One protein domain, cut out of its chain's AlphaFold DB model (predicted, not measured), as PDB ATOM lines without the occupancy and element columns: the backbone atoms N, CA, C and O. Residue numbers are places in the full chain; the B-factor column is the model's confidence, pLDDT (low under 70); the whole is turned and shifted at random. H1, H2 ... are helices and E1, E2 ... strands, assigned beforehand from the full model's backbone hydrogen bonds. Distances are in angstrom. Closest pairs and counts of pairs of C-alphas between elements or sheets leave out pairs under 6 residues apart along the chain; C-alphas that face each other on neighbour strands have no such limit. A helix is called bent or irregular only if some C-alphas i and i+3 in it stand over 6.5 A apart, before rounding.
ATOM      1  N   ILE A  24     276.631 293.071 338.772       74.62
ATOM      2  CA  ILE A  24     275.958 291.947 338.103       74.62
ATOM      3  C   ILE A  24     276.933 291.235 337.164       74.62
ATOM      4  O   ILE A  24     277.021 290.016 337.209       74.62
ATOM      5  N   TYR A  25     277.708 291.957 336.356       78.62
ATOM      6  CA  TYR A  25     278.703 291.388 335.446       78.62
ATOM      7  C   TYR A  25     279.849 290.725 336.216       78.62
ATOM      8  O   TYR A  25     280.271 289.625 335.866       78.62
ATOM      9  N   TYR A  26     280.310 291.341 337.306       74.56
ATOM     10  CA  TYR A  26     281.272 290.759 338.234       74.56
ATOM     11  C   TYR A  26     280.701 289.496 338.879       74.56
ATOM     12  O   TYR A  26     281.381 288.475 338.902       74.56
ATOM     13  N   TRP A  27     279.440 289.509 339.318       61.84
ATOM     14  CA  TRP A  27     278.760 288.326 339.853       61.84
ATOM     15  C   TRP A  27     278.622 287.206 338.815       61.84
ATOM     16  O   TRP A  27     278.946 286.058 339.103       61.84
ATOM     17  N   VAL A  28     278.201 287.539 337.593       65.75
ATOM     18  CA  VAL A  28     278.025 286.599 336.476       65.75
ATOM     19  C   VAL A  28     279.368 286.011 336.036       65.75
ATOM     20  O   VAL A  28     279.452 284.822 335.740       65.75
ATOM     21  N   ARG A  29     280.444 286.807 336.039       66.50
ATOM     22  CA  ARG A  29     281.788 286.371 335.634       66.50
ATOM     23  C   ARG A  29     282.548 285.634 336.741       66.50
ATOM     24  O   ARG A  29     283.377 284.783 336.431       66.50
ATOM     25  N   ARG A  30     282.281 285.926 338.021       63.81
ATOM     26  CA  ARG A  30     282.897 285.241 339.175       63.81
ATOM     27  C   ARG A  30     282.331 283.828 339.392       63.81
ATOM     28  O   ARG A  30     282.998 283.028 340.041       63.81
ATOM     29  N   TYR A  31     281.165 283.497 338.825       60.53
ATOM     30  CA  TYR A  31     280.501 282.197 338.994       60.53
ATOM     31  C   TYR A  31     280.087 281.560 337.650       60.53
ATOM     32  O   TYR A  31     278.906 281.584 337.295       60.53
ATOM     33  N   PRO A  32     281.020 280.943 336.897       56.03
ATOM     34  CA  PRO A  32     280.715 280.261 335.644       56.03
ATOM     35  C   PRO A  32     280.216 278.839 335.924       56.03
ATOM     36  O   PRO A  32     280.847 277.866 335.550       56.03
ATOM     37  N   GLU A  33     279.095 278.695 336.621       51.97
ATOM     38  CA  GLU A  33     278.427 277.402 336.775       51.97
ATOM     39  C   GLU A  33     276.928 277.654 336.877       51.97
ATOM     40  O   GLU A  33     276.447 278.268 337.836       51.97
ATOM     41  N   ARG A  34     276.164 277.133 335.911       54.91
ATOM     42  CA  ARG A  34     274.690 277.206 335.881       54.91
ATOM     43  C   ARG A  34     274.036 276.549 337.121       54.91
ATOM     44  O   ARG A  34     272.833 276.684 337.322       54.91
ATOM     45  N   TYR A  35     274.837 275.922 337.992       55.19
ATOM     46  CA  TYR A  35     274.466 275.294 339.265       55.19
ATOM     47  C   TYR A  35     274.895 276.062 340.535       55.19
ATOM     48  O   TYR A  35     274.573 275.635 341.647       55.19
ATOM     49  N   ALA A  36     275.631 277.173 340.427       55.41
ATOM     50  CA  ALA A  36     276.039 277.965 341.595       55.41
ATOM     51  C   ALA A  36     274.883 278.824 342.131       55.41
ATOM     52  O   ALA A  36     274.692 278.917 343.342       55.41
ATOM     53  N   ILE A  37     274.053 279.363 341.232       58.50
ATOM     54  CA  ILE A  37     272.831 280.098 341.584       58.50
ATOM     55  C   ILE A  37     271.858 279.171 342.321       58.50
ATOM     56  O   ILE A  37     271.326 279.549 343.359       58.50
ATOM     57  N   THR A  38     271.682 277.926 341.863       58.12
ATOM     58  CA  THR A  38     270.790 276.955 342.519       58.12
ATOM     59  C   THR A  38     271.329 276.482 343.870       58.12
ATOM     60  O   THR A  38     270.541 276.346 344.806       58.12
ATOM     61  N   ARG A  39     272.653 276.307 344.027       60.50
ATOM     62  CA  ARG A  39     273.299 276.014 345.324       60.50
ATOM     63  C   ARG A  39     273.241 277.191 346.303       60.50
ATOM     64  O   ARG A  39     272.988 276.968 347.484       60.50
ATOM     65  N   PHE A  40     273.434 278.424 345.835       57.66
ATOM     66  CA  PHE A  40     273.319 279.639 346.648       57.66
ATOM     67  C   PHE A  40     271.870 279.900 347.074       57.66
ATOM     68  O   PHE A  40     271.624 280.126 348.258       57.66
ATOM     69  N   LEU A  41     270.905 279.760 346.150       60.78
ATOM     70  CA  LEU A  41     269.483 279.765 346.490       60.78
ATOM     71  C   LEU A  41     269.196 278.678 347.523       60.78
ATOM     72  O   LEU A  41     268.619 278.990 348.549       60.78
ATOM     73  N   HIS A  42     269.625 277.426 347.319       63.22
ATOM     74  CA  HIS A  42     269.371 276.346 348.281       63.22
ATOM     75  C   HIS A  42     269.969 276.582 349.670       63.22
ATOM     76  O   HIS A  42     269.312 276.266 350.658       63.22
ATOM     77  N   ARG A  43     271.178 277.144 349.751       70.00
ATOM     78  CA  ARG A  43     271.868 277.421 351.015       70.00
ATOM     79  C   ARG A  43     271.266 278.610 351.769       70.00
ATOM     80  O   ARG A  43     271.195 278.566 352.991       70.00
ATOM     81  N   ASN A  44     270.764 279.614 351.048       77.56
ATOM     82  CA  ASN A  44     270.190 280.836 351.623       77.56
ATOM     83  C   ASN A  44     268.665 280.932 351.419       77.56
ATOM     84  O   ASN A  44     268.087 282.014 351.523       77.56
ATOM     85  N   LYS A  45     267.997 279.802 351.143       78.75
ATOM     86  CA  LYS A  45     266.563 279.718 350.811       78.75
ATOM     87  C   LYS A  45     265.698 280.393 351.868       78.75
ATOM     88  O   LYS A  45     264.827 281.180 351.528       78.75
ATOM     89  N   ALA A  46     265.994 280.141 353.143       83.19
ATOM     90  CA  ALA A  46     265.283 280.749 354.263       83.19
ATOM     91  C   ALA A  46     265.467 282.278 354.327       83.19
ATOM     92  O   ALA A  46     264.498 282.993 354.549       83.19
ATOM     93  N   GLN A  47     266.679 282.790 354.080       83.75
ATOM     94  CA  GLN A  47     266.963 284.232 354.104       83.75
ATOM     95  C   GLN A  47     266.312 284.965 352.929       83.75
ATOM     96  O   GLN A  47     265.766 286.048 353.113       83.75
ATOM     97  N   LEU A  48     266.331 284.366 351.735       85.31
ATOM     98  CA  LEU A  48     265.656 284.924 350.564       85.31
ATOM     99  C   LEU A  48     264.138 284.927 350.758       85.31
ATOM    100  O   LEU A  48     263.525 285.964 350.539       85.31
ATOM    101  N   LEU A  49     263.552 283.826 351.247       86.88
ATOM    102  CA  LEU A  49     262.119 283.758 351.554       86.88
ATOM    103  C   LEU A  49     261.712 284.790 352.613       86.88
ATOM    104  O   LEU A  49     260.720 285.494 352.431       86.88
ATOM    105  N   LEU A  50     262.502 284.935 353.680       90.19
ATOM    106  CA  LEU A  50     262.259 285.927 354.725       90.19
ATOM    107  C   LEU A  50     262.385 287.360 354.189       90.19
ATOM    108  O   LEU A  50     261.545 288.202 354.494       90.19
ATOM    109  N   SER A  51     263.389 287.638 353.353       89.19
ATOM    110  CA  SER A  51     263.568 288.951 352.726       89.19
ATOM    111  C   SER A  51     262.430 289.277 351.761       89.19
ATOM    112  O   SER A  51     261.954 290.409 351.758       89.19
ATOM    113  N   THR A  52     261.972 288.312 350.958       90.88
ATOM    114  CA  THR A  52     260.825 288.515 350.061       90.88
ATOM    115  C   THR A  52     259.540 288.728 350.847       90.88
ATOM    116  O   THR A  52     258.783 289.634 350.523       90.88
ATOM    117  N   LEU A  53     259.322 287.959 351.921       92.50
ATOM    118  CA  LEU A  53     258.172 288.124 352.808       92.50
ATOM    119  C   LEU A  53     258.188 289.508 353.465       92.50
ATOM    120  O   LEU A  53     257.163 290.177 353.498       92.50
ATOM    121  N   CYS A  54     259.354 289.957 353.933       93.88
ATOM    122  CA  CYS A  54     259.538 291.280 354.520       93.88
ATOM    123  C   CYS A  54     259.262 292.396 353.501       93.88
ATOM    124  O   CYS A  54     258.556 293.344 353.820       93.88
ATOM    125  N   PHE A  55     259.734 292.261 352.256       91.88
ATOM    126  CA  PHE A  55     259.431 293.216 351.184       91.88
ATOM    127  C   PHE A  55     257.944 293.254 350.824       91.88
ATOM    128  O   PHE A  55     257.397 294.334 350.621       91.88
ATOM    129  N   ILE A  56     257.283 292.094 350.763       92.69
ATOM    130  CA  ILE A  56     255.840 292.005 350.505       92.69
ATOM    131  C   ILE A  56     255.060 292.646 351.657       92.69
ATOM    132  O   ILE A  56     254.166 293.448 351.405       92.69
ATOM    133  N   LEU A  57     255.421 292.343 352.908       93.31
ATOM    134  CA  LEU A  57     254.812 292.932 354.101       93.31
ATOM    135  C   LEU A  57     255.000 294.454 354.122       93.31
ATOM    136  O   LEU A  57     254.041 295.186 354.338       93.31
ATOM    137  N   LEU A  58     256.217 294.928 353.849       91.50
ATOM    138  CA  LEU A  58     256.535 296.350 353.760       91.50
ATOM    139  C   LEU A  58     255.720 297.027 352.654       91.50
ATOM    140  O   LEU A  58     255.147 298.088 352.880       91.50
ATOM    141  N   GLY A  59     255.624 296.397 351.481       88.38
ATOM    142  CA  GLY A  59     254.777 296.864 350.389       88.38
ATOM    143  C   GLY A  59     253.321 296.989 350.825       88.38
ATOM    144  O   GLY A  59     252.729 298.046 350.645       88.38
ATOM    145  N   LEU A  60     252.772 295.959 351.477       89.94
ATOM    146  CA  LEU A  60     251.386 295.928 351.952       89.94
ATOM    147  C   LEU A  60     251.100 297.031 352.984       89.94
ATOM    148  O   LEU A  60     250.059 297.678 352.915       89.94
ATOM    149  N   VAL A  61     252.054 297.304 353.879       91.00
ATOM    150  CA  VAL A  61     251.986 298.416 354.845       91.00
ATOM    151  C   VAL A  61     252.047 299.786 354.156       91.00
ATOM    152  O   VAL A  61     251.427 300.736 354.629       91.00
ATOM    153  N   LEU A  62     252.765 299.905 353.036       89.00
ATOM    154  CA  LEU A  62     252.934 301.165 352.304       89.00
ATOM    155  C   LEU A  62     251.803 301.473 351.313       89.00
ATOM    156  O   LEU A  62     251.625 302.641 350.976       89.00
ATOM    157  N   ILE A  63     251.019 300.481 350.869       87.25
ATOM    158  CA  ILE A  63     249.871 300.678 349.959       87.25
ATOM    159  C   ILE A  63     248.972 301.862 350.371       87.25
ATOM    160  O   ILE A  63     248.762 302.731 349.525       87.25
ATOM    161  N   PRO A  64     248.471 301.973 351.620       85.44
ATOM    162  CA  PRO A  64     247.585 303.080 351.999       85.44
ATOM    163  C   PRO A  64     248.270 304.454 352.004       85.44
ATOM    164  O   PRO A  64     247.590 305.470 351.929       85.44
ATOM    165  N   VAL A  65     249.602 304.502 352.097       86.62
ATOM    166  CA  VAL A  65     250.372 305.756 352.037       86.62
ATOM    167  C   VAL A  65     250.608 306.181 350.584       86.62
ATOM    168  O   VAL A  65     250.690 307.368 350.290       86.62
ATOM    169  N   ILE A  66     250.712 305.208 349.675       88.62
ATOM    170  CA  ILE A  66     251.012 305.432 348.257       88.62
ATOM    171  C   ILE A  66     249.754 305.781 347.454       88.62
ATOM    172  O   ILE A  66     249.805 306.631 346.566       88.62
ATOM    173  N   PHE A  67     248.636 305.114 347.743       90.44
ATOM    174  CA  PHE A  67     247.376 305.296 347.025       90.44
ATOM    175  C   PHE A  67     246.426 306.160 347.847       90.44
ATOM    176  O   PHE A  67     245.730 305.663 348.733       90.44
ATOM    177  N   ILE A  68     246.382 307.452 347.531       89.81
ATOM    178  CA  ILE A  68     245.510 308.412 348.211       89.81
ATOM    179  C   ILE A  68     244.300 308.685 347.308       89.81
ATOM    180  O   ILE A  68     244.477 309.188 346.194       89.81
ATOM    181  N   PRO A  69     243.070 308.348 347.738       91.62
ATOM    182  CA  PRO A  69     241.875 308.680 346.979       91.62
ATOM    183  C   PRO A  69     241.541 310.170 347.134       91.62
ATOM    184  O   PRO A  69     241.407 310.678 348.247       91.62
ATOM    185  N   VAL A  70     241.368 310.861 346.010       93.75
ATOM    186  CA  VAL A  70     240.847 312.226 345.931       93.75
ATOM    187  C   VAL A  70     239.364 312.132 345.558       93.75
ATOM    188  O   VAL A  70     239.046 311.607 344.485       93.75
ATOM    189  N   PRO A  71     238.445 312.569 346.439       92.31
ATOM    190  CA  PRO A  71     237.014 312.499 346.172       92.31
ATOM    191  C   PRO A  71     236.611 313.430 345.022       92.31
ATOM    192  O   PRO A  71     237.344 314.343 344.653       92.31
ATOM    193  N   TYR A  72     235.412 313.211 344.483       91.19
ATOM    194  CA  TYR A  72     234.867 314.039 343.409       91.19
ATOM    195  C   TYR A  72     234.753 315.516 343.819       91.19
ATOM    196  O   TYR A  72     234.496 315.838 344.986       91.19
ATOM    197  N   GLY A  73     234.935 316.432 342.866       90.25
ATOM    198  CA  GLY A  73     234.885 317.880 343.110       90.25
ATOM    199  C   GLY A  73     235.986 318.395 344.046       90.25
ATOM    200  O   GLY A  73     235.812 319.422 344.714       90.25
ATOM    201  N   HIS A  74     237.093 317.660 344.137       93.31
ATOM    202  CA  HIS A  74     238.300 318.067 344.835       93.31
ATOM    203  C   HIS A  74     239.498 317.978 343.895       93.31
ATOM    204  O   HIS A  74     239.545 317.144 342.998       93.31
ATOM    205  N   SER A  75     240.489 318.824 344.143       92.69
ATOM    206  CA  SER A  75     241.770 318.801 343.457       92.69
ATOM    207  C   SER A  75     242.896 318.789 344.482       92.69
ATOM    208  O   SER A  75     242.789 319.366 345.569       92.69
ATOM    209  N   ALA A  76     243.964 318.074 344.153       92.31
ATOM    210  CA  ALA A  76     245.072 317.825 345.054       92.31
ATOM    211  C   ALA A  76     246.344 318.559 344.619       92.31
ATOM    212  O   ALA A  76     246.677 318.642 343.434       92.31
ATOM    213  N   VAL A  77     247.092 319.043 345.610       92.44
ATOM    214  CA  VAL A  77     248.428 319.624 345.456       92.44
ATOM    215  C   VAL A  77     249.438 318.730 346.160       92.44
ATOM    216  O   VAL A  77     249.277 318.405 347.337       92.44
ATOM    217  N   ILE A  78     250.501 318.356 345.449       91.50
ATOM    218  CA  ILE A  78     251.600 317.574 346.015       91.50
ATOM    219  C   ILE A  78     252.721 318.507 346.467       91.50
ATOM    220  O   ILE A  78     253.241 319.319 345.696       91.50
ATOM    221  N   TRP A  79     253.147 318.311 347.708       92.56
ATOM    222  CA  TRP A  79     254.423 318.779 348.217       92.56
ATOM    223  C   TRP A  79     255.436 317.633 348.185       92.56
ATOM    224  O   TRP A  79     255.325 316.668 348.947       92.56
ATOM    225  N   ALA A  80     256.421 317.749 347.295       91.50
ATOM    226  CA  ALA A  80     257.444 316.740 347.090       91.50
ATOM    227  C   ALA A  80     258.673 317.014 347.972       91.50
ATOM    228  O   ALA A  80     259.377 318.015 347.797       91.50
ATOM    229  N   ARG A  81     258.978 316.104 348.905       89.69
ATOM    230  CA  ARG A  81     260.007 316.333 349.939       89.69
ATOM    231  C   ARG A  81     261.423 316.449 349.370       89.69
ATOM    232  O   ARG A  81     262.231 317.209 349.896       89.69
ATOM    233  N   PHE A  82     261.721 315.706 348.304       90.94
ATOM    234  CA  PHE A  82     263.058 315.638 347.697       90.94
ATOM    235  C   PHE A  82     263.159 316.317 346.320       90.94
ATOM    236  O   PHE A  82     264.245 316.355 345.751       90.94
ATOM    237  N   GLN A  83     262.061 316.861 345.778       84.69
ATOM    238  CA  GLN A  83     262.016 317.459 344.430       84.69
ATOM    239  C   GLN A  83     261.834 318.988 344.446       84.69
ATOM    240  O   GLN A  83     261.310 319.564 343.499       84.69
ATOM    241  N   GLY A  84     262.281 319.662 345.510       82.31
ATOM    242  CA  GLY A  84     262.238 321.128 345.581       82.31
ATOM    243  C   GLY A  84     260.916 321.716 346.087       82.31
ATOM    244  O   GLY A  84     260.679 322.904 345.886       82.31
ATOM    245  N   GLY A  85     260.083 320.928 346.780       87.75
ATOM    246  CA  GLY A  85     258.873 321.406 347.453       87.75
ATOM    247  C   GLY A  85     257.598 321.198 346.638       87.75
ATOM    248  O   GLY A  85     257.382 320.129 346.072       87.75
ATOM    249  N   THR A  86     256.708 322.191 346.628       87.25
ATOM    250  CA  THR A  86     255.406 322.091 345.954       87.25
ATOM    251  C   THR A  86     255.566 322.097 344.439       87.25
ATOM    252  O   THR A  86     256.203 322.991 343.880       87.25
ATOM    253  N   LEU A  87     254.956 321.121 343.765       84.88
ATOM    254  CA  LEU A  87     254.943 321.068 342.305       84.88
ATOM    255  C   LEU A  87     254.047 322.189 341.757       84.88
ATOM    256  O   LEU A  87     252.831 322.187 341.948       84.88
ATOM    257  N   MET A  88     254.658 323.169 341.087       81.31
ATOM    258  CA  MET A  88     253.946 324.315 340.514       81.31
ATOM    259  C   MET A  88     253.318 323.964 339.165       81.31
ATOM    260  O   MET A  88     253.917 323.241 338.370       81.31
ATOM    261  N   ASN A  89     252.143 324.536 338.878       71.81
ATOM    262  CA  ASN A  89     251.385 324.360 337.628       71.81
ATOM    263  C   ASN A  89     250.957 322.914 337.326       71.81
ATOM    264  O   ASN A  89     250.595 322.601 336.193       71.81
ATOM    265  N   VAL A  90     250.981 322.043 338.333       73.81
ATOM    266  CA  VAL A  90     250.418 320.697 338.270       73.81
ATOM    267  C   VAL A  90     249.308 320.647 339.311       73.81
ATOM    268  O   VAL A  90     249.579 320.708 340.510       73.81
ATOM    269  N   HIS A  91     248.064 320.595 338.842       76.69
ATOM    270  CA  HIS A  91     246.913 320.212 339.651       76.69
ATOM    271  C   HIS A  91     246.565 318.775 339.291       76.69
ATOM    272  O   HIS A  91     246.739 318.351 338.148       76.69
ATOM    273  N   LEU A  92     246.165 318.011 340.298       82.62
ATOM    274  CA  LEU A  92     245.772 316.625 340.123       82.62
ATOM    275  C   LEU A  92     244.279 316.542 340.364       82.62
ATOM    276  O   LEU A  92     243.787 316.992 341.404       82.62
ATOM    277  N   ASP A  93     243.597 316.010 339.365       83.25
ATOM    278  CA  ASP A  93     242.154 315.859 339.376       83.25
ATOM    279  C   ASP A  93     241.731 314.708 340.301       83.25
ATOM    280  O   ASP A  93     242.549 313.987 340.884       83.25
ATOM    281  N   GLU A  94     240.421 314.564 340.445       88.50
ATOM    282  CA  GLU A  94     239.767 313.500 341.198       88.50
ATOM    283  C   GLU A  94     240.184 312.084 340.744       88.50
ATOM    284  O   GLU A  94     240.520 311.838 339.584       88.50
ATOM    285  N   GLY A  95     240.154 311.127 341.678       89.88
ATOM    286  CA  GLY A  95     240.547 309.736 341.435       89.88
ATOM    287  C   GLY A  95     241.595 309.216 342.418       89.88
ATOM    288  O   GLY A  95     241.817 309.779 343.487       89.88
ATOM    289  N   THR A  96     242.234 308.092 342.092       88.75
ATOM    290  CA  THR A  96     243.300 307.516 342.925       88.75
ATOM    291  C   THR A  96     244.651 308.065 342.505       88.75
ATOM    292  O   THR A  96     245.149 307.740 341.424       88.75
ATOM    293  N   LEU A  97     245.258 308.861 343.376       88.19
ATOM    294  CA  LEU A  97     246.559 309.448 343.131       88.19
ATOM    295  C   LEU A  97     247.670 308.522 343.639       88.19
ATOM    296  O   LEU A  97     247.630 308.061 344.781       88.19
ATOM    297  N   LEU A  98     248.668 308.280 342.785       89.94
ATOM    298  CA  LEU A  98     249.894 307.573 343.147       89.94
ATOM    299  C   LEU A  98     250.926 308.584 343.654       89.94
ATOM    300  O   LEU A  98     251.463 309.369 342.872       89.94
ATOM    301  N   VAL A  99     251.219 308.545 344.949       90.06
ATOM    302  CA  VAL A  99     252.179 309.445 345.596       90.06
ATOM    303  C   VAL A  99     253.279 308.641 346.267       90.06
ATOM    304  O   VAL A  99     253.078 307.511 346.708       90.06
ATOM    305  N   MET A 100     254.486 309.199 346.315       90.62
ATOM    306  CA  MET A 100     255.583 308.543 347.012       90.62
ATOM    307  C   MET A 100     255.365 308.616 348.532       90.62
ATOM    308  O   MET A 100     254.900 309.645 349.020       90.62
ATOM    309  N   PRO A 101     255.776 307.602 349.318       88.62
ATOM    310  CA  PRO A 101     255.500 307.545 350.760       88.62
ATOM    311  C   PRO A 101     256.013 308.723 351.607       88.62
ATOM    312  O   PRO A 101     255.634 308.867 352.765       88.62
ATOM    313  N   TRP A 102     256.935 309.523 351.071       90.44
ATOM    314  CA  TRP A 102     257.560 310.663 351.749       90.44
ATOM    315  C   TRP A 102     257.010 312.026 351.305       90.44
ATOM    316  O   TRP A 102     257.402 313.043 351.887       90.44
ATOM    317  N   ASP A 103     256.146 312.059 350.292       91.69
ATOM    318  CA  ASP A 103     255.508 313.276 349.797       91.69
ATOM    319  C   ASP A 103     254.184 313.512 350.536       91.69
ATOM    320  O   ASP A 103     253.594 312.595 351.109       91.69
ATOM    321  N   ARG A 104     253.720 314.766 350.568       90.75
ATOM    322  CA  ARG A 104     252.452 315.128 351.218       90.75
ATOM    323  C   ARG A 104     251.460 315.661 350.205       90.75
ATOM    324  O   ARG A 104     251.833 316.415 349.312       90.75
ATOM    325  N   VAL A 105     250.199 315.281 350.376       91.38
ATOM    326  CA  VAL A 105     249.092 315.695 349.516       91.38
ATOM    327  C   VAL A 105     248.158 316.591 350.308       91.38
ATOM    328  O   VAL A 105     247.744 316.233 351.407       91.38
ATOM    329  N   TYR A 106     247.811 317.731 349.723       92.75
ATOM    330  CA  TYR A 106     246.823 318.658 350.255       92.75
ATOM    331  C   TYR A 106     245.626 318.683 349.320       92.75
ATOM    332  O   TYR A 106     245.776 318.942 348.126       92.75
ATOM    333  N   ILE A 107     244.447 318.384 349.855       92.75
ATOM    334  CA  ILE A 107     243.220 318.239 349.077       92.75
ATOM    335  C   ILE A 107     242.366 319.489 349.277       92.75
ATOM    336  O   ILE A 107     242.049 319.867 350.404       92.75
TER     337      ILE A 107
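Overview. This is residues 24 to 107 of the 389 residues of a protein of Pseudoalteromonas denitrificans DSM 6059 (UniProt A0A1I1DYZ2). One long helix, H3, forms a shaft with a small head of strands at one end and a hooked tail at the other. The head holds two small two-stranded sheets, E1 with E3 and E2 with E4, each antiparallel; in the tail H2 turns about perpendicular to the shaft, and H1 lies beyond it, out of contact with the other helices. The printed part has 84 residues, with three named helices followed by four named strands along the chain, H1 H2 H3 E1 E2 E3 E4, and its class is mixed, helices and strands. It is extended, with a radius of gyration of the C-alphas of 20.8 A, and its outline is a rod of 59 by 25 by 17 A.

Along the chain. H1 is residues 24 to 30, 9.7 A long, and begins at C-alpha 24, (275.958, 291.947, 338.103). H2 is residues 36 to 43, 10.3 A. H3 is residues 45 to 66, 30.2 A, ending at C-alpha 66, (251.012, 305.432, 348.257). It has a kink of 27 degrees near residue 60 and is irregular, with C-alphas 61 and 64 being 7.0 A apart. E1 is residues 67 to 70, 9.6 A; E2 residues 74 to 80, 19.3 A; E3 residues 95 to 98, 9.7 A; and E4 residues 104 to 107, 10.0 A, ending at C-alpha 107, (243.220, 318.239, 349.077).

Arrangement. H1 is apart from H2 and H3. H2 and H3 are close but not clearly touching, about perpendicular at 84 degrees; their closest C-alphas, of Leu 41 and Leu 48, are 7.6 A apart. Every O i to N i+4 pair is within hydrogen-bond range in H1 and H2, and 16 of 18 in H3. The closest C-alphas of H3 and E3, of Ile 66 and Leu 98, are 5.7 A apart. E1 and E3 are antiparallel at 147 degrees, with N 70 and O 95 2.8 A apart, within hydrogen-bond range. E2 and E4 are antiparallel at 161 degrees, with N 77 and O 106 within hydrogen-bond range at 2.8 A. Between the sheets, the closest C-alphas of E1 and E2, of Val 70 and Ala 76, are 7.1 A apart. E2 and E3 are near each other.

Size, cuts and confidence. The two C-alphas farthest apart, of Glu 33 and Gly 73, are 59.8 A from each other. The printed part has no cut. The link from E2 to E3, residues 81 to 94, is long; the other links are tight. Residues 79 to 80 of E2 also pair antiparallel with residues 85 to 86. Residues 29 to 36 and 50 to 61 are among those that stand free. The mean pLDDT of the printed part is 82.2, and residues 27 to 42 are under 70.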